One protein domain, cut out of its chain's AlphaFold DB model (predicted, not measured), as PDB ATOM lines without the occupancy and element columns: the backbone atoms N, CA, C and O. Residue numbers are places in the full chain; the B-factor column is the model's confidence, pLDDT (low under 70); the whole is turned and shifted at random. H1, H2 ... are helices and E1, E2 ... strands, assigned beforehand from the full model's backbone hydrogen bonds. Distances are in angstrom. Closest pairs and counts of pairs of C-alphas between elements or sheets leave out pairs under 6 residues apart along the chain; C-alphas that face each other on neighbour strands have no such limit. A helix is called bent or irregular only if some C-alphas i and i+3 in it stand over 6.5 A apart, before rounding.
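This is residues 5 to 123 of the 128 residues of an uncharacterized protein of Alcaligenaceae bacterium (UniProt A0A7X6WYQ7). Four helical parts, H1a, H2, H3 and H5, form an up-and-down bundle, each running against the one before it in the chain, and a small hairpin of strands E1 and E2 reaches out beyond one end, with the short helix H4 between bundle and hairpin. H1a is the first arm of the bent helix H1, whose second arm, H1b, turns aside to run beside the first part of H2. The printed part has 119 residues, with five named helices and two named strands in the order H1, H2, H3, H4, E1, E2, H5; the sheet E1 - E2 is antiparallel, and the class is mostly helix. The whole is compact, with a radius of gyration of the C-alphas of 15.3 A, yet elongated, spanning 52 by 27 by 26 A.

Find C-alpha 5 at (83.320, 109.963, 84.806), where H1, residues 5 to 29, begins. By its hydrogen bonds it was assigned as one helix, but it is bent: C-alphas 18 and 21 are 7.1 A apart, and its arms are H1a, residues 5 to 18, 19.9 A, and H1b, residues 21 to 29, 12.3 A. Next come H2, residues 33 to 51, 26.7 A, and H3, residues 56 to 68, 17.7 A. H4 is residues 71 to 74; E1, residues 76 to 79, starts at C-alpha 76, (82.451, 131.480, 117.465), and E2 is residues 83 to 86. H5, residues 99 to 121, runs 32.5 A to C-alpha 121 at (96.072, 112.248, 90.814).

Look first at the hub, H2. It forms a helical hairpin with H3, at a shallow tilt of 12 degrees, closest at the C-alphas of Ala 49 and Lys 56, 4.9 A. H1b and H2 are another hairpin, closest at C-alphas 22 and 35, 4.8 A. H1a and H2 only just touch, with 3 pairs of C-alphas within 8 A. H5 touches H3 at a steep tilt of 38 degrees, closest at C-alphas 68 and 106, 5.1 A, and touches H1a at a shallow tilt of 18 degrees, closest at C-alphas 7 and 119, 5.3 A. H4 touches H2, closest at C-alphas 34 and 71, 6.0 A. In the hairpin E1 and E2, N 77 and O 85 are 3.1 A apart and N 83 and O 79 2.8 A, within hydrogen-bond range; both strands are apart from H2 and H3. In H1a, H1b, H2, H3 and H5 every O i to N i+4 pair is within range; H4 is too short for one.

The C-alphas farthest apart are those of Ser 81 and Gly 123, 52.9 A. The printed part has no cut, and its one long link is residues 87 to 98, between E2 and H5. Mean pLDDT of the printed part is 88.7; residues 89 to 97 and residue 123 are under 70.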
ATOM      1  N   ALA A   5      84.641 109.827  84.192       91.44
ATOM      2  CA  ALA A   5      83.320 109.963  84.806       91.44
ATOM      3  C   ALA A   5      83.257 109.324  86.203       91.44
ATOM      4  O   ALA A   5      82.839 109.976  87.154       91.44
ATOM      5  N   ILE A   6      83.766 108.096  86.362       92.75
ATOM      6  CA  ILE A   6      83.805 107.416  87.669       92.75
ATOM      7  C   ILE A   6      84.649 108.208  88.671       92.75
ATOM      8  O   ILE A   6      84.291 108.331  89.836       92.75
ATOM      9  N   ARG A   7      85.772 108.781  88.230       90.88
ATOM     10  CA  ARG A   7      86.633 109.589  89.105       90.88
ATOM     11  C   ARG A   7      85.949 110.878  89.550       90.88
ATOM     12  O   ARG A   7      86.059 111.222  90.722       90.88
ATOM     13  N   ALA A   8      85.251 111.559  88.640       92.56
ATOM     14  CA  ALA A   8      84.465 112.745  88.967       92.56
ATOM     15  C   ALA A   8      83.346 112.410  89.961       92.56
ATOM     16  O   ALA A   8      83.204 113.101  90.966       92.56
ATOM     17  N   LEU A   9      82.640 111.296  89.743       95.94
ATOM     18  CA  LEU A   9      81.619 110.803  90.665       95.94
ATOM     19  C   LEU A   9      82.200 110.515  92.054       95.94
ATOM     20  O   LEU A   9      81.630 110.952  93.043       95.94
ATOM     21  N   ILE A  10      83.358 109.849  92.148       95.81
ATOM     22  CA  ILE A  10      84.012 109.597  93.443       95.81
ATOM     23  C   ILE A  10      84.355 110.912  94.147       95.81
ATOM     24  O   ILE A  10      84.107 111.034  95.339       95.81
ATOM     25  N   VAL A  11      84.917 111.897  93.437       95.44
ATOM     26  CA  VAL A  11      85.237 113.205  94.035       95.44
ATOM     27  C   VAL A  11      83.970 113.904  94.529       95.44
ATOM     28  O   VAL A  11      83.984 114.422  95.640       95.44
ATOM     29  N   ALA A  12      82.881 113.871  93.757       96.06
ATOM     30  CA  ALA A  12      81.601 114.458  94.150       96.06
ATOM     31  C   ALA A  12      81.007 113.766  95.385       96.06
ATOM     32  O   ALA A  12      80.683 114.433  96.363       96.06
ATOM     33  N   VAL A  13      80.936 112.431  95.379       97.56
ATOM     34  CA  VAL A  13      80.425 111.632  96.504       97.56
ATOM     35  C   VAL A  13      81.255 111.879  97.759       97.56
ATOM     36  O   VAL A  13      80.703 112.190  98.806       97.56
ATOM     37  N   VAL A  14      82.582 111.801  97.661       97.44
ATOM     38  CA  VAL A  14      83.479 112.058  98.796       97.44
ATOM     39  C   VAL A  14      83.354 113.498  99.289       97.44
ATOM     40  O   VAL A  14      83.346 113.721 100.495       97.44
ATOM     41  N   GLY A  15      83.221 114.463  98.375       96.94
ATOM     42  CA  GLY A  15      82.956 115.857  98.714       96.94
ATOM     43  C   GLY A  15      81.683 115.998  99.542       96.94
ATOM     44  O   GLY A  15      81.733 116.587 100.610       96.94
ATOM     45  N   ILE A  16      80.579 115.381  99.115       97.19
ATOM     46  CA  ILE A  16      79.313 115.380  99.864       97.19
ATOM     47  C   ILE A  16      79.481 114.712 101.235       97.19
ATOM     48  O   ILE A  16      79.028 115.261 102.235       97.19
ATOM     49  N   LEU A  17      80.167 113.564 101.307       97.75
ATOM     50  CA  LEU A  17      80.409 112.856 102.569       97.75
ATOM     51  C   LEU A  17      81.186 113.712 103.583       97.75
ATOM     52  O   LEU A  17      80.880 113.670 104.771       97.75
ATOM     53  N   LEU A  18      82.151 114.516 103.122       97.31
ATOM     54  CA  LEU A  18      82.904 115.448 103.971       97.31
ATOM     55  C   LEU A  18      82.032 116.571 104.556       97.31
ATOM     56  O   LEU A  18      82.385 117.127 105.592       97.31
ATOM     57  N   LEU A  19      80.896 116.891 103.928       96.75
ATOM     58  CA  LEU A  19      79.970 117.927 104.399       96.75
ATOM     59  C   LEU A  19      78.928 117.404 105.395       96.75
ATOM     60  O   LEU A  19      78.288 118.209 106.066       96.75
ATOM     61  N   ILE A  20      78.757 116.081 105.521       95.50
ATOM     62  CA  ILE A  20      77.745 115.478 106.407       95.50
ATOM     63  C   ILE A  20      77.858 115.979 107.857       95.50
ATOM     64  O   ILE A  20      76.829 116.395 108.395       95.50
ATOM     65  N   PRO A  21      79.045 116.014 108.501       92.06
ATOM     66  CA  PRO A  21      79.155 116.524 109.867       92.06
ATOM     67  C   PRO A  21      78.655 117.969 109.991       92.06
ATOM     68  O   PRO A  21      77.893 118.293 110.901       92.06
ATOM     69  N   SER A  22      79.006 118.827 109.031       91.38
ATOM     70  CA  SER A  22      78.563 120.220 109.009       91.38
ATOM     71  C   SER A  22      77.072 120.386 108.730       91.38
ATOM     72  O   SER A  22      76.470 121.302 109.280       91.38
ATOM     73  N   LEU A  23      76.464 119.513 107.919       92.62
ATOM     74  CA  LEU A  23      75.014 119.501 107.694       92.62
ATOM     75  C   LEU A  23      74.254 119.140 108.972       92.62
ATOM     76  O   LEU A  23      73.269 119.798 109.302       92.62
ATOM     77  N   ILE A  24      74.737 118.139 109.715       91.62
ATOM     78  CA  ILE A  24      74.164 117.759 111.013       91.62
ATOM     79  C   ILE A  24      74.241 118.943 111.980       91.62
ATOM     80  O   ILE A  24      73.251 119.272 112.628       91.62
ATOM     81  N   MET A  25      75.388 119.623 112.039       88.69
ATOM     82  CA  MET A  25      75.549 120.803 112.889       88.69
ATOM     83  C   MET A  25      74.666 121.971 112.440       88.69
ATOM     84  O   MET A  25      74.086 122.647 113.283       88.69
ATOM     85  N   ALA A  26      74.525 122.203 111.134       88.06
ATOM     86  CA  ALA A  26      73.654 123.252 110.618       88.06
ATOM     87  C   ALA A  26      72.185 123.002 110.981       88.06
ATOM     88  O   ALA A  26      71.489 123.922 111.403       88.06
ATOM     89  N   TYR A  27      71.739 121.748 110.892       88.06
ATOM     90  CA  TYR A  27      70.402 121.343 111.315       88.06
ATOM     91  C   TYR A  27      70.200 121.477 112.831       88.06
ATOM     92  O   TYR A  27      69.173 121.983 113.269       88.06
ATOM     93  N   ALA A  28      71.185 121.060 113.634       86.00
ATOM     94  CA  ALA A  28      71.087 121.085 115.092       86.00
ATOM     95  C   ALA A  28      71.101 122.505 115.685       86.00
ATOM     96  O   ALA A  28      70.484 122.736 116.720       86.00
ATOM     97  N   TRP A  29      71.798 123.444 115.040       83.12
ATOM     98  CA  TRP A  29      72.054 124.780 115.589       83.12
ATOM     99  C   TRP A  29      71.453 125.930 114.769       83.12
ATOM    100  O   TRP A  29      71.613 127.089 115.138       83.12
ATOM    101  N   GLY A  30      70.774 125.638 113.655       82.44
ATOM    102  CA  GLY A  30      70.068 126.639 112.848       82.44
ATOM    103  C   GLY A  30      70.965 127.636 112.101       82.44
ATOM    104  O   GLY A  30      70.487 128.699 111.714       82.44
ATOM    105  N   GLY A  31      72.249 127.321 111.889       84.50
ATOM    106  CA  GLY A  31      73.222 128.206 111.232       84.50
ATOM    107  C   GLY A  31      74.046 127.513 110.142       84.50
ATOM    108  O   GLY A  31      74.306 126.317 110.213       84.50
ATOM    109  N   THR A  32      74.500 128.259 109.131       92.06
ATOM    110  CA  THR A  32      75.200 127.709 107.948       92.06
ATOM    111  C   THR A  32      76.724 127.777 108.020       92.06
ATOM    112  O   THR A  32      77.395 127.137 107.211       92.06
ATOM    113  N   LEU A  33      77.290 128.477 109.008       90.12
ATOM    114  CA  LEU A  33      78.732 128.748 109.103       90.12
ATOM    115  C   LEU A  33      79.596 127.478 109.006       90.12
ATOM    116  O   LEU A  33      80.586 127.434 108.278       90.12
ATOM    117  N   ASN A  34      79.205 126.411 109.707       92.50
ATOM    118  CA  ASN A  34      79.932 125.139 109.687       92.50
ATOM    119  C   ASN A  34      79.945 124.495 108.293       92.50
ATOM    120  O   ASN A  34      80.927 123.857 107.905       92.50
ATOM    121  N   LEU A  35      78.852 124.646 107.542       94.62
ATOM    122  CA  LEU A  35      78.718 124.129 106.182       94.62
ATOM    123  C   LEU A  35      79.544 124.950 105.194       94.62
ATOM    124  O   LEU A  35      80.236 124.372 104.356       94.62
ATOM    125  N   GLU A  36      79.516 126.275 105.318       95.25
ATOM    126  CA  GLU A  36      80.310 127.193 104.499       95.25
ATOM    127  C   GLU A  36      81.805 126.904 104.655       95.25
ATOM    128  O   GLU A  36      82.512 126.685 103.668       95.25
ATOM    129  N   VAL A  37      82.270 126.793 105.900       94.69
ATOM    130  CA  VAL A  37      83.677 126.525 106.217       94.69
ATOM    131  C   VAL A  37      84.112 125.154 105.702       94.69
ATOM    132  O   VAL A  37      85.148 125.057 105.042       94.69
ATOM    133  N   ALA A  38      83.320 124.099 105.920       96.50
ATOM    134  CA  ALA A  38      83.637 122.768 105.399       96.50
ATOM    135  C   ALA A  38      83.630 122.715 103.864       96.50
ATOM    136  O   ALA A  38      84.477 122.046 103.265       96.50
ATOM    137  N   THR A  39      82.726 123.454 103.216       97.44
ATOM    138  CA  THR A  39      82.668 123.569 101.752       97.44
ATOM    139  C   THR A  39      83.931 124.229 101.211       97.44
ATOM    140  O   THR A  39      84.610 123.646 100.362       97.44
ATOM    141  N   VAL A  40      84.306 125.397 101.742       97.81
ATOM    142  CA  VAL A  40      85.525 126.108 101.336       97.81
ATOM    143  C   VAL A  40      86.764 125.251 101.599       97.81
ATOM    144  O   VAL A  40      87.587 125.078 100.700       97.81
ATOM    145  N   ALA A  41      86.871 124.644 102.783       97.56
ATOM    146  CA  ALA A  41      87.990 123.774 103.140       97.56
ATOM    147  C   ALA A  41      88.116 122.578 102.181       97.56
ATOM    148  O   ALA A  41      89.215 122.261 101.718       97.56
ATOM    149  N   THR A  42      86.995 121.947 101.819       98.06
ATOM    150  CA  THR A  42      86.965 120.817 100.880       98.06
ATOM    151  C   THR A  42      87.396 121.240  99.477       98.06
ATOM    152  O   THR A  42      88.258 120.591  98.878       98.06
ATOM    153  N   LEU A  43      86.856 122.349  98.960       97.81
ATOM    154  CA  LEU A  43      87.199 122.876  97.634       97.81
ATOM    155  C   LEU A  43      88.673 123.284  97.545       97.81
ATOM    156  O   LEU A  43      89.365 122.890  96.604       97.81
ATOM    157  N   VAL A  44      89.181 124.006  98.548       97.88
ATOM    158  CA  VAL A  44      90.592 124.413  98.628       97.88
ATOM    159  C   VAL A  44      91.506 123.192  98.711       97.88
ATOM    160  O   VAL A  44      92.537 123.141  98.034       97.88
ATOM    161  N   THR A  45      91.127 122.168  99.474       97.88
ATOM    162  CA  THR A  45      91.906 120.926  99.584       97.88
ATOM    163  C   THR A  45      91.938 120.163  98.259       97.88
ATOM    164  O   THR A  45      93.004 119.717  97.824       97.88
ATOM    165  N   ALA A  46      90.802 120.063  97.561       96.56
ATOM    166  CA  ALA A  46      90.716 119.446  96.239       96.56
ATOM    167  C   ALA A  46      91.564 120.198  95.195       96.56
ATOM    168  O   ALA A  46      92.306 119.580  94.426       96.56
ATOM    169  N   ALA A  47      91.507 121.531  95.203       96.31
ATOM    170  CA  ALA A  47      92.308 122.394  94.343       96.31
ATOM    171  C   ALA A  47      93.816 122.244  94.622       96.31
ATOM    172  O   ALA A  47      94.608 122.004  93.705       96.31
ATOM    173  N   THR A  48      94.210 122.266  95.900       96.25
ATOM    174  CA  THR A  48      95.598 122.056  96.346       96.25
ATOM    175  C   THR A  48      96.119 120.694  95.903       96.25
ATOM    176  O   THR A  48      97.250 120.584  95.435       96.25
ATOM    177  N   ALA A  49      95.297 119.646  95.979       95.12
ATOM    178  CA  ALA A  49      95.687 118.315  95.531       95.12
ATOM    179  C   ALA A  49      96.090 118.273  94.055       95.12
ATOM    180  O   ALA A  49      96.937 117.457  93.690       95.12
ATOM    181  N   ARG A  50      95.493 119.140  93.225       93.56
ATOM    182  CA  ARG A  50      95.776 119.233  91.793       93.56
ATOM    183  C   ARG A  50      96.939 120.170  91.467       93.56
ATOM    184  O   ARG A  50      97.734 119.819  90.598       93.56
ATOM    185  N   TRP A  51      97.016 121.335  92.109       95.31
ATOM    186  CA  TRP A  51      97.991 122.381  91.766       95.31
ATOM    187  C   TRP A  51      99.263 122.346  92.615       95.31
ATOM    188  O   TRP A  51     100.339 122.664  92.122       95.31
ATOM    189  N   MET A  52      99.165 121.923  93.874       95.56
ATOM    190  CA  MET A  52     100.266 121.919  94.842       95.56
ATOM    191  C   MET A  52     100.340 120.566  95.572       95.56
ATOM    192  O   MET A  52     100.169 120.489  96.792       95.56
ATOM    193  N   PRO A  53     100.628 119.457  94.862       93.12
ATOM    194  CA  PRO A  53     100.533 118.104  95.416       93.12
ATOM    195  C   PRO A  53     101.486 117.831  96.589       93.12
ATOM    196  O   PRO A  53     101.268 116.864  97.320       93.12
ATOM    197  N   ARG A  54     102.516 118.668  96.785       93.81
ATOM    198  CA  ARG A  54     103.430 118.618  97.939       93.81
ATOM    199  C   ARG A  54     102.769 119.095  99.239       93.81
ATOM    200  O   ARG A  54     103.104 118.578 100.296       93.81
ATOM    201  N   LEU A  55     101.811 120.026  99.164       96.56
ATOM    202  CA  LEU A  55     101.132 120.609 100.332       96.56
ATOM    203  C   LEU A  55      99.776 119.968 100.643       96.56
ATOM    204  O   LEU A  55      99.201 120.235 101.694       96.56
ATOM    205  N   LYS A  56      99.261 119.103  99.761       95.94
ATOM    206  CA  LYS A  56      97.906 118.539  99.875       95.94
ATOM    207  C   LYS A  56      97.610 117.883 101.226       95.94
ATOM    208  O   LYS A  56      96.487 117.973 101.694       95.94
ATOM    209  N   TRP A  57      98.601 117.248 101.857       97.56
ATOM    210  CA  TRP A  57      98.422 116.604 103.159       97.56
ATOM    211  C   TRP A  57      98.388 117.604 104.311       97.56
ATOM    212  O   TRP A  57      97.587 117.433 105.217       97.56
ATOM    213  N   VAL A  58      99.188 118.672 104.247       97.75
ATOM    214  CA  VAL A  58      99.137 119.758 105.239       97.75
ATOM    215  C   VAL A  58      97.767 120.432 105.189       97.75
ATOM    216  O   VAL A  58      97.106 120.570 106.214       97.75
ATOM    217  N   ILE A  59      97.303 120.774 103.984       97.81
ATOM    218  CA  ILE A  59      95.987 121.391 103.793       97.81
ATOM    219  C   ILE A  59      94.854 120.425 104.170       97.81
ATOM    220  O   ILE A  59      93.915 120.845 104.838       97.81
ATOM    221  N   ALA A  60      94.962 119.130 103.845       97.75
ATOM    222  CA  ALA A  60      93.991 118.123 104.283       97.75
ATOM    223  C   ALA A  60      93.904 118.003 105.803       97.75
ATOM    224  O   ALA A  60      92.805 117.861 106.321       97.75
ATOM    225  N   SER A  61      95.029 118.073 106.520       97.62
ATOM    226  CA  SER A  61      95.029 118.045 107.985       97.62
ATOM    227  C   SER A  61      94.292 119.245 108.570       97.62
ATOM    228  O   SER A  61      93.465 119.077 109.459       97.62
ATOM    229  N   ILE A  62      94.531 120.444 108.033       96.38
ATOM    230  CA  ILE A  62      93.827 121.661 108.461       96.38
ATOM    231  C   ILE A  62      92.330 121.556 108.137       96.38
ATOM    232  O   ILE A  62      91.493 121.827 108.994       96.38
ATOM    233  N   ALA A  63      91.974 121.108 106.932       96.94
ATOM    234  CA  ALA A  63      90.583 120.912 106.533       96.94
ATOM    235  C   ALA A  63      89.875 119.845 107.381       96.94
ATOM    236  O   ALA A  63      88.736 120.038 107.790       96.94
ATOM    237  N   ALA A  64      90.552 118.740 107.696       96.81
ATOM    238  CA  ALA A  64      90.022 117.701 108.569       96.81
ATOM    239  C   ALA A  64      89.812 118.217 109.999       96.81
ATOM    240  O   ALA A  64      88.809 117.862 110.611       96.81
ATOM    241  N   LEU A  65      90.691 119.087 110.514       93.19
ATOM    242  CA  LEU A  65      90.476 119.765 111.797       93.19
ATOM    243  C   LEU A  65      89.243 120.674 111.759       93.19
ATOM    244  O   LEU A  65      88.440 120.611 112.679       93.19
ATOM    245  N   LEU A  66      89.061 121.460 110.692       92.62
ATOM    246  CA  LEU A  66      87.894 122.338 110.511       92.62
ATOM    247  C   LEU A  66      86.566 121.566 110.430       92.62
ATOM    248  O   LEU A  66      85.532 122.060 110.868       92.62
ATOM    249  N   ILE A  67      86.589 120.361 109.855       93.75
ATOM    250  CA  ILE A  67      85.410 119.489 109.745       93.75
ATOM    251  C   ILE A  67      85.151 118.750 111.065       93.75
ATOM    252  O   ILE A  67      84.004 118.625 111.488       93.75
ATOM    253  N   ALA A  68      86.202 118.249 111.720       91.56
ATOM    254  CA  ALA A  68      86.087 117.510 112.976       91.56
ATOM    255  C   ALA A  68      85.782 118.419 114.174       91.56
ATOM    256  O   ALA A  68      85.135 117.987 115.127       91.56
ATOM    257  N   VAL A  69      86.244 119.668 114.121       87.75
ATOM    258  CA  VAL A  69      85.985 120.708 115.113       87.75
ATOM    259  C   VAL A  69      85.291 121.875 114.412       87.75
ATOM    260  O   VAL A  69      85.960 122.792 113.932       87.75
ATOM    261  N   PRO A  70      83.952 121.842 114.321       85.44
ATOM    262  CA  PRO A  70      83.204 122.874 113.622       85.44
ATOM    263  C   PRO A  70      83.369 124.247 114.306       85.44
ATOM    264  O   PRO A  70      83.360 124.323 115.538       85.44
ATOM    265  N   PRO A  71      83.475 125.352 113.545       85.31
ATOM    266  CA  PRO A  71      83.631 126.694 114.109       85.31
ATOM    267  C   PRO A  71      82.520 127.134 115.064       85.31
ATOM    268  O   PRO A  71      82.768 127.907 115.983       85.31
ATOM    269  N   TYR A  72      81.290 126.669 114.879       81.94
ATOM    270  CA  TYR A  72      80.207 126.885 115.830       81.94
ATOM    271  C   TYR A  72      79.784 125.546 116.451       81.94
ATOM    272  O   TYR A  72      79.572 124.584 115.703       81.94
ATOM    273  N   PRO A  73      79.631 125.453 117.785       78.12
ATOM    274  CA  PRO A  73      79.733 126.527 118.789       78.12
ATOM    275  C   PRO A  73      81.150 126.743 119.364       78.12
ATOM    276  O   PRO A  73      81.322 127.481 120.327       78.12
ATOM    277  N   TYR A  74      82.178 126.074 118.834       79.12
ATOM    278  CA  TYR A  74      83.457 125.956 119.551       79.12
ATOM    279  C   TYR A  74      84.432 127.120 119.350       79.12
ATOM    280  O   TYR A  74      85.336 127.305 120.163       79.12
ATOM    281  N   TRP A  75      84.340 127.840 118.232       78.81
ATOM    282  CA  TRP A  75      85.271 128.913 117.844       78.81
ATOM    283  C   TRP A  75      84.591 130.269 117.704       78.81
ATOM    284  O   TRP A  75      85.267 131.293 117.655       78.81
ATOM    285  N   THR A  76      83.267 130.278 117.597       82.12
ATOM    286  CA  THR A  76      82.451 131.480 117.465       82.12
ATOM    287  C   THR A  76      81.393 131.465 118.549       82.12
ATOM    288  O   THR A  76      80.723 130.455 118.748       82.12
ATOM    289  N   ASN A  77      81.254 132.590 119.240       78.69
ATOM    290  CA  ASN A  77      80.194 132.815 120.212       78.69
ATOM    291  C   ASN A  77      79.416 134.074 119.855       78.69
ATOM    292  O   ASN A  77      79.890 134.926 119.101       78.69
ATOM    293  N   TRP A  78      78.212 134.161 120.409       75.94
ATOM    294  CA  TRP A  78      77.335 135.312 120.294       75.94
ATOM    295  C   TRP A  78      77.127 135.928 121.676       75.94
ATOM    296  O   TRP A  78      76.835 135.214 122.633       75.94
ATOM    297  N   ASP A  79      77.282 137.243 121.772       78.81
ATOM    298  CA  ASP A  79      76.974 138.043 122.959       78.81
ATOM    299  C   ASP A  79      76.156 139.255 122.502       78.81
ATOM    300  O   ASP A  79      76.513 139.904 121.520       78.81
ATOM    301  N   GLU A  80      75.058 139.570 123.193       79.44
ATOM    302  CA  GLU A  80      74.178 140.700 122.854       79.44
ATOM    303  C   GLU A  80      74.919 142.043 122.800       79.44
ATOM    304  O   GLU A  80      74.557 142.921 122.021       79.44
ATOM    305  N   SER A  81      75.989 142.196 123.585       84.75
ATOM    306  CA  SER A  81      76.781 143.426 123.655       84.75
ATOM    307  C   SER A  81      77.885 143.526 122.597       84.75
ATOM    308  O   SER A  81      78.335 144.629 122.281       84.75
ATOM    309  N   ARG A  82      78.346 142.392 122.048       77.81
ATOM    310  CA  ARG A  82      79.511 142.319 121.139       77.81
ATOM    311  C   ARG A  82      79.190 141.743 119.760       77.81
ATOM    312  O   ARG A  82      80.042 141.795 118.876       77.81
ATOM    313  N   GLY A  83      77.992 141.199 119.564       81.00
ATOM    314  CA  GLY A  83      77.643 140.417 118.384       81.00
ATOM    315  C   GLY A  83      78.432 139.107 118.318       81.00
ATOM    316  O   GLY A  83      78.778 138.512 119.341       81.00
ATOM    317  N   GLN A  84      78.713 138.640 117.101       77.75
ATOM    318  CA  GLN A  84      79.476 137.414 116.874       77.75
ATOM    319  C   GLN A  84      80.981 137.689 116.977       77.75
ATOM    320  O   GLN A  84      81.509 138.541 116.265       77.75
ATOM    321  N   TYR A  85      81.688 136.952 117.831       82.38
ATOM    322  CA  TYR A  85      83.134 137.103 118.008       82.38
ATOM    323  C   TYR A  85      83.858 135.756 118.000       82.38
ATOM    324  O   TYR A  85      83.275 134.702 118.271       82.38
ATOM    325  N   LEU A  86      85.152 135.802 117.669       83.31
ATOM    326  CA  LEU A  86      86.024 134.632 117.678       83.31
ATOM    327  C   LEU A  86      86.472 134.329 119.106       83.31
ATOM    328  O   LEU A  86      87.071 135.166 119.780       83.31
ATOM    329  N   HIS A  87      86.216 133.106 119.544       80.44
ATOM    330  CA  HIS A  87      86.687 132.570 120.806       80.44
ATOM    331  C   HIS A  87      87.048 131.099 120.613       80.44
ATOM    332  O   HIS A  87      86.204 130.212 120.711       80.44
ATOM    333  N   PHE A  88      88.307 130.851 120.254       75.12
ATOM    334  CA  PHE A  88      88.786 129.523 119.877       75.12
ATOM    335  C   PHE A  88      88.758 128.545 121.060       75.12
ATOM    336  O   PHE A  88      89.208 128.874 122.156       75.12
ATOM    337  N   PHE A  89      88.287 127.322 120.805       65.94
ATOM    338  CA  PHE A  89      88.260 126.195 121.751       65.94
ATOM    339  C   PHE A  89      87.399 126.413 123.007       65.94
ATOM    340  O   PHE A  89      87.595 125.746 124.026       65.94
ATOM    341  N   HIS A  90      86.408 127.305 122.951       67.19
ATOM    342  CA  HIS A  90      85.485 127.479 124.065       67.19
ATOM    343  C   HIS A  90      84.593 126.245 124.229       67.19
ATOM    344  O   HIS A  90      84.056 125.718 123.257       67.19
ATOM    345  N   GLY A  91      84.474 125.745 125.460       62.50
ATOM    346  CA  GLY A  91      83.771 124.490 125.729       62.50
ATOM    347  C   GLY A  91      84.459 123.250 125.145       62.50
ATOM    348  O   GLY A  91      83.871 122.175 125.190       62.50
ATOM    349  N   PHE A  92      85.689 123.358 124.624       62.66
ATOM    350  CA  PHE A  92      86.479 122.223 124.148       62.66
ATOM    351  C   PHE A  92      87.236 121.606 125.330       62.66
ATOM    352  O   PHE A  92      88.382 121.942 125.617       62.66
ATOM    353  N   THR A  93      86.571 120.716 126.063       64.31
ATOM    354  CA  THR A  93      87.195 119.930 127.132       64.31
ATOM    355  C   THR A  93      87.162 118.455 126.756       64.31
ATOM    356  O   THR A  93      86.303 118.024 125.985       64.31
ATOM    357  N   PHE A  94      88.053 117.656 127.349       59.88
ATOM    358  CA  PHE A  94      88.033 116.193 127.206       59.88
ATOM    359  C   PHE A  94      86.702 115.556 127.664       59.88
ATOM    360  O   PHE A  94      86.466 114.383 127.384       59.88
ATOM    361  N   GLN A  95      85.851 116.313 128.367       59.50
ATOM    362  CA  GLN A  95      84.555 115.878 128.889       59.50
ATOM    363  C   GLN A  95      83.370 116.281 127.992       59.50
ATOM    364  O   GLN A  95      82.366 115.577 127.970       59.50
ATOM    365  N   THR A  96      83.463 117.395 127.260       59.47
ATOM    366  CA  THR A  96      82.341 117.990 126.502       59.47
ATOM    367  C   THR A  96      82.302 117.582 125.036       59.47
ATOM    368  O   THR A  96      81.219 117.462 124.469       59.47
ATOM    369  N   ILE A  97      83.454 117.315 124.420       60.34
ATOM    370  CA  ILE A  97      83.513 116.593 123.147       60.34
ATOM    371  C   ILE A  97      84.079 115.220 123.466       60.34
ATOM    372  O   ILE A  97      85.187 115.148 124.005       60.34
ATOM    373  N   PRO A  98      83.385 114.122 123.122       72.00
ATOM    374  CA  PRO A  98      83.992 112.813 123.224       72.00
ATOM    375  C   PRO A  98      85.224 112.845 122.320       72.00
ATOM    376  O   PRO A  98      85.104 112.899 121.098       72.00
ATOM    377  N   VAL A  99      86.419 112.856 122.911       78.62
ATOM    378  CA  VAL A  99      87.713 112.871 122.195       78.62
ATOM    379  C   VAL A  99      87.751 111.765 121.145       78.62
ATOM    380  O   VAL A  99      88.326 111.913 120.070       78.62
ATOM    381  N   PHE A 100      87.043 110.681 121.443       82.75
ATOM    382  CA  PHE A 100      86.759 109.585 120.543       82.75
ATOM    383  C   PHE A 100      85.983 110.005 119.281       82.75
ATOM    384  O   PHE A 100      86.416 109.689 118.178       82.75
ATOM    385  N   THR A 101      84.890 110.764 119.406       84.88
ATOM    386  CA  THR A 101      84.139 111.314 118.264       84.88
ATOM    387  C   THR A 101      85.014 112.238 117.426       84.88
ATOM    388  O   THR A 101      85.041 112.093 116.206       84.88
ATOM    389  N   PHE A 102      85.781 113.132 118.060       87.19
ATOM    390  CA  PHE A 102      86.750 113.972 117.347       87.19
ATOM    391  C   PHE A 102      87.741 113.118 116.544       87.19
ATOM    392  O   PHE A 102      87.885 113.313 115.338       87.19
ATOM    393  N   ALA A 103      88.383 112.141 117.191       90.69
ATOM    394  CA  ALA A 103      89.377 111.282 116.559       90.69
ATOM    395  C   ALA A 103      88.783 110.479 115.391       90.69
ATOM    396  O   ALA A 103      89.416 110.373 114.340       90.69
ATOM    397  N   ILE A 104      87.557 109.965 115.542       93.00
ATOM    398  CA  ILE A 104      86.840 109.251 114.481       93.00
ATOM    399  C   ILE A 104      86.557 110.175 113.300       93.00
ATOM    400  O   ILE A 104      86.912 109.836 112.173       93.00
ATOM    401  N   VAL A 105      85.936 111.336 113.532       93.69
ATOM    402  CA  VAL A 105      85.561 112.256 112.446       93.69
ATOM    403  C   VAL A 105      86.808 112.767 111.729       93.69
ATOM    404  O   VAL A 105      86.845 112.780 110.500       93.69
ATOM    405  N   PHE A 106      87.860 113.102 112.478       95.12
ATOM    406  CA  PHE A 106      89.146 113.505 111.919       95.12
ATOM    407  C   PHE A 106      89.764 112.399 111.053       95.12
ATOM    408  O   PHE A 106      90.118 112.641 109.897       95.12
ATOM    409  N   ALA A 107      89.853 111.168 111.568       97.06
ATOM    410  CA  ALA A 107      90.408 110.040 110.824       97.06
ATOM    411  C   ALA A 107      89.592 109.734 109.558       97.06
ATOM    412  O   ALA A 107      90.168 109.547 108.484       97.06
ATOM    413  N   LEU A 108      88.258 109.741 109.650       97.56
ATOM    414  CA  LEU A 108      87.371 109.557 108.502       97.56
ATOM    415  C   LEU A 108      87.564 110.660 107.457       97.56
ATOM    416  O   LEU A 108      87.677 110.349 106.273       97.56
ATOM    417  N   ALA A 109      87.671 111.925 107.872       97.75
ATOM    418  CA  ALA A 109      87.924 113.037 106.960       97.75
ATOM    419  C   ALA A 109      89.266 112.877 106.226       97.75
ATOM    420  O   ALA A 109      89.323 113.018 105.003       97.75
ATOM    421  N   ILE A 110      90.338 112.496 106.931       98.12
ATOM    422  CA  ILE A 110      91.646 112.217 106.317       98.12
ATOM    423  C   ILE A 110      91.563 111.062 105.312       98.12
ATOM    424  O   ILE A 110      92.112 111.163 104.210       98.12
ATOM    425  N   LEU A 111      90.860 109.976 105.646       98.19
ATOM    426  CA  LEU A 111      90.661 108.843 104.736       98.19
ATOM    427  C   LEU A 111      89.868 109.250 103.489       98.19
ATOM    428  O   LEU A 111      90.235 108.878 102.371       98.19
ATOM    429  N   LEU A 112      88.824 110.063 103.651       98.06
ATOM    430  CA  LEU A 112      88.051 110.624 102.546       98.06
ATOM    431  C   LEU A 112      88.930 111.510 101.651       98.06
ATOM    432  O   LEU A 112      88.945 111.318 100.431       98.06
ATOM    433  N   PHE A 113      89.758 112.390 102.220       98.12
ATOM    434  CA  PHE A 113      90.732 113.159 101.440       98.12
ATOM    435  C   PHE A 113      91.743 112.263 100.719       98.12
ATOM    436  O   PHE A 113      92.047 112.505  99.551       98.12
ATOM    437  N   ALA A 114      92.209 111.175 101.336       97.50
ATOM    438  CA  ALA A 114      93.088 110.209 100.678       97.50
ATOM    439  C   ALA A 114      92.421 109.574  99.440       97.50
ATOM    440  O   ALA A 114      93.043 109.474  98.372       97.50
ATOM    441  N   VAL A 115      91.142 109.192  99.548       96.88
ATOM    442  CA  VAL A 115      90.341 108.679  98.424       96.88
ATOM    443  C   VAL A 115      90.187 109.746  97.338       96.88
ATOM    444  O   VAL A 115      90.433 109.462  96.159       96.88
ATOM    445  N   MET A 116      89.866 110.984  97.716       96.31
ATOM    446  CA  MET A 116      89.757 112.114  96.792       96.31
ATOM    447  C   MET A 116      91.074 112.353  96.042       96.31
ATOM    448  O   MET A 116      91.092 112.429  94.813       96.31
ATOM    449  N   PHE A 117      92.205 112.381  96.748       96.12
ATOM    450  CA  PHE A 117      93.533 112.586  96.166       96.12
ATOM    451  C   PHE A 117      93.922 111.479  95.200       96.12
ATOM    452  O   PHE A 117      94.529 111.755  94.161       96.12
ATOM    453  N   ARG A 118      93.576 110.228  95.511       93.69
ATOM    454  CA  ARG A 118      93.788 109.099  94.602       93.69
ATOM    455  C   ARG A 118      92.985 109.286  93.315       93.69
ATOM    456  O   ARG A 118      93.515 109.051  92.226       93.69
ATOM    457  N   SER A 119      91.742 109.741  93.432       93.44
ATOM    458  CA  SER A 119      90.870 110.019  92.291       93.44
ATOM    459  C   SER A 119      91.335 111.223  91.474       93.44
ATOM    460  O   SER A 119      91.261 111.162  90.252       93.44
ATOM    461  N   ILE A 120      91.902 112.268  92.079       92.12
ATOM    462  CA  ILE A 120      92.448 113.441  91.368       92.12
ATOM    463  C   ILE A 120      93.759 113.095  90.638       92.12
ATOM    464  O   ILE A 120      93.888 113.355  89.439       92.12
ATOM    465  N   ASN A 121      94.700 112.427  91.312       85.00
ATOM    466  CA  ASN A 121      96.072 112.248  90.814       85.00
ATOM    467  C   ASN A 121      96.248 111.093  89.812       85.00
ATOM    468  O   ASN A 121      97.164 111.129  88.994       85.00
ATOM    469  N   LYS A 122      95.359 110.085  89.791       74.25
ATOM    470  CA  LYS A 122      95.423 108.984  88.801       74.25
ATOM    471  C   LYS A 122      95.368 109.445  87.336       74.25
ATOM    472  O   LYS A 122      95.735 108.681  86.456       74.25
ATOM    473  N   GLY A 123      94.906 110.667  87.067       59.56
ATOM    474  CA  GLY A 123      94.833 111.240  85.718       59.56
ATOM    475  C   GLY A 123      96.064 112.014  85.268       59.56
ATOM    476  O   GLY A 123      96.054 112.494  84.145       59.56
TER     477      GLY A 123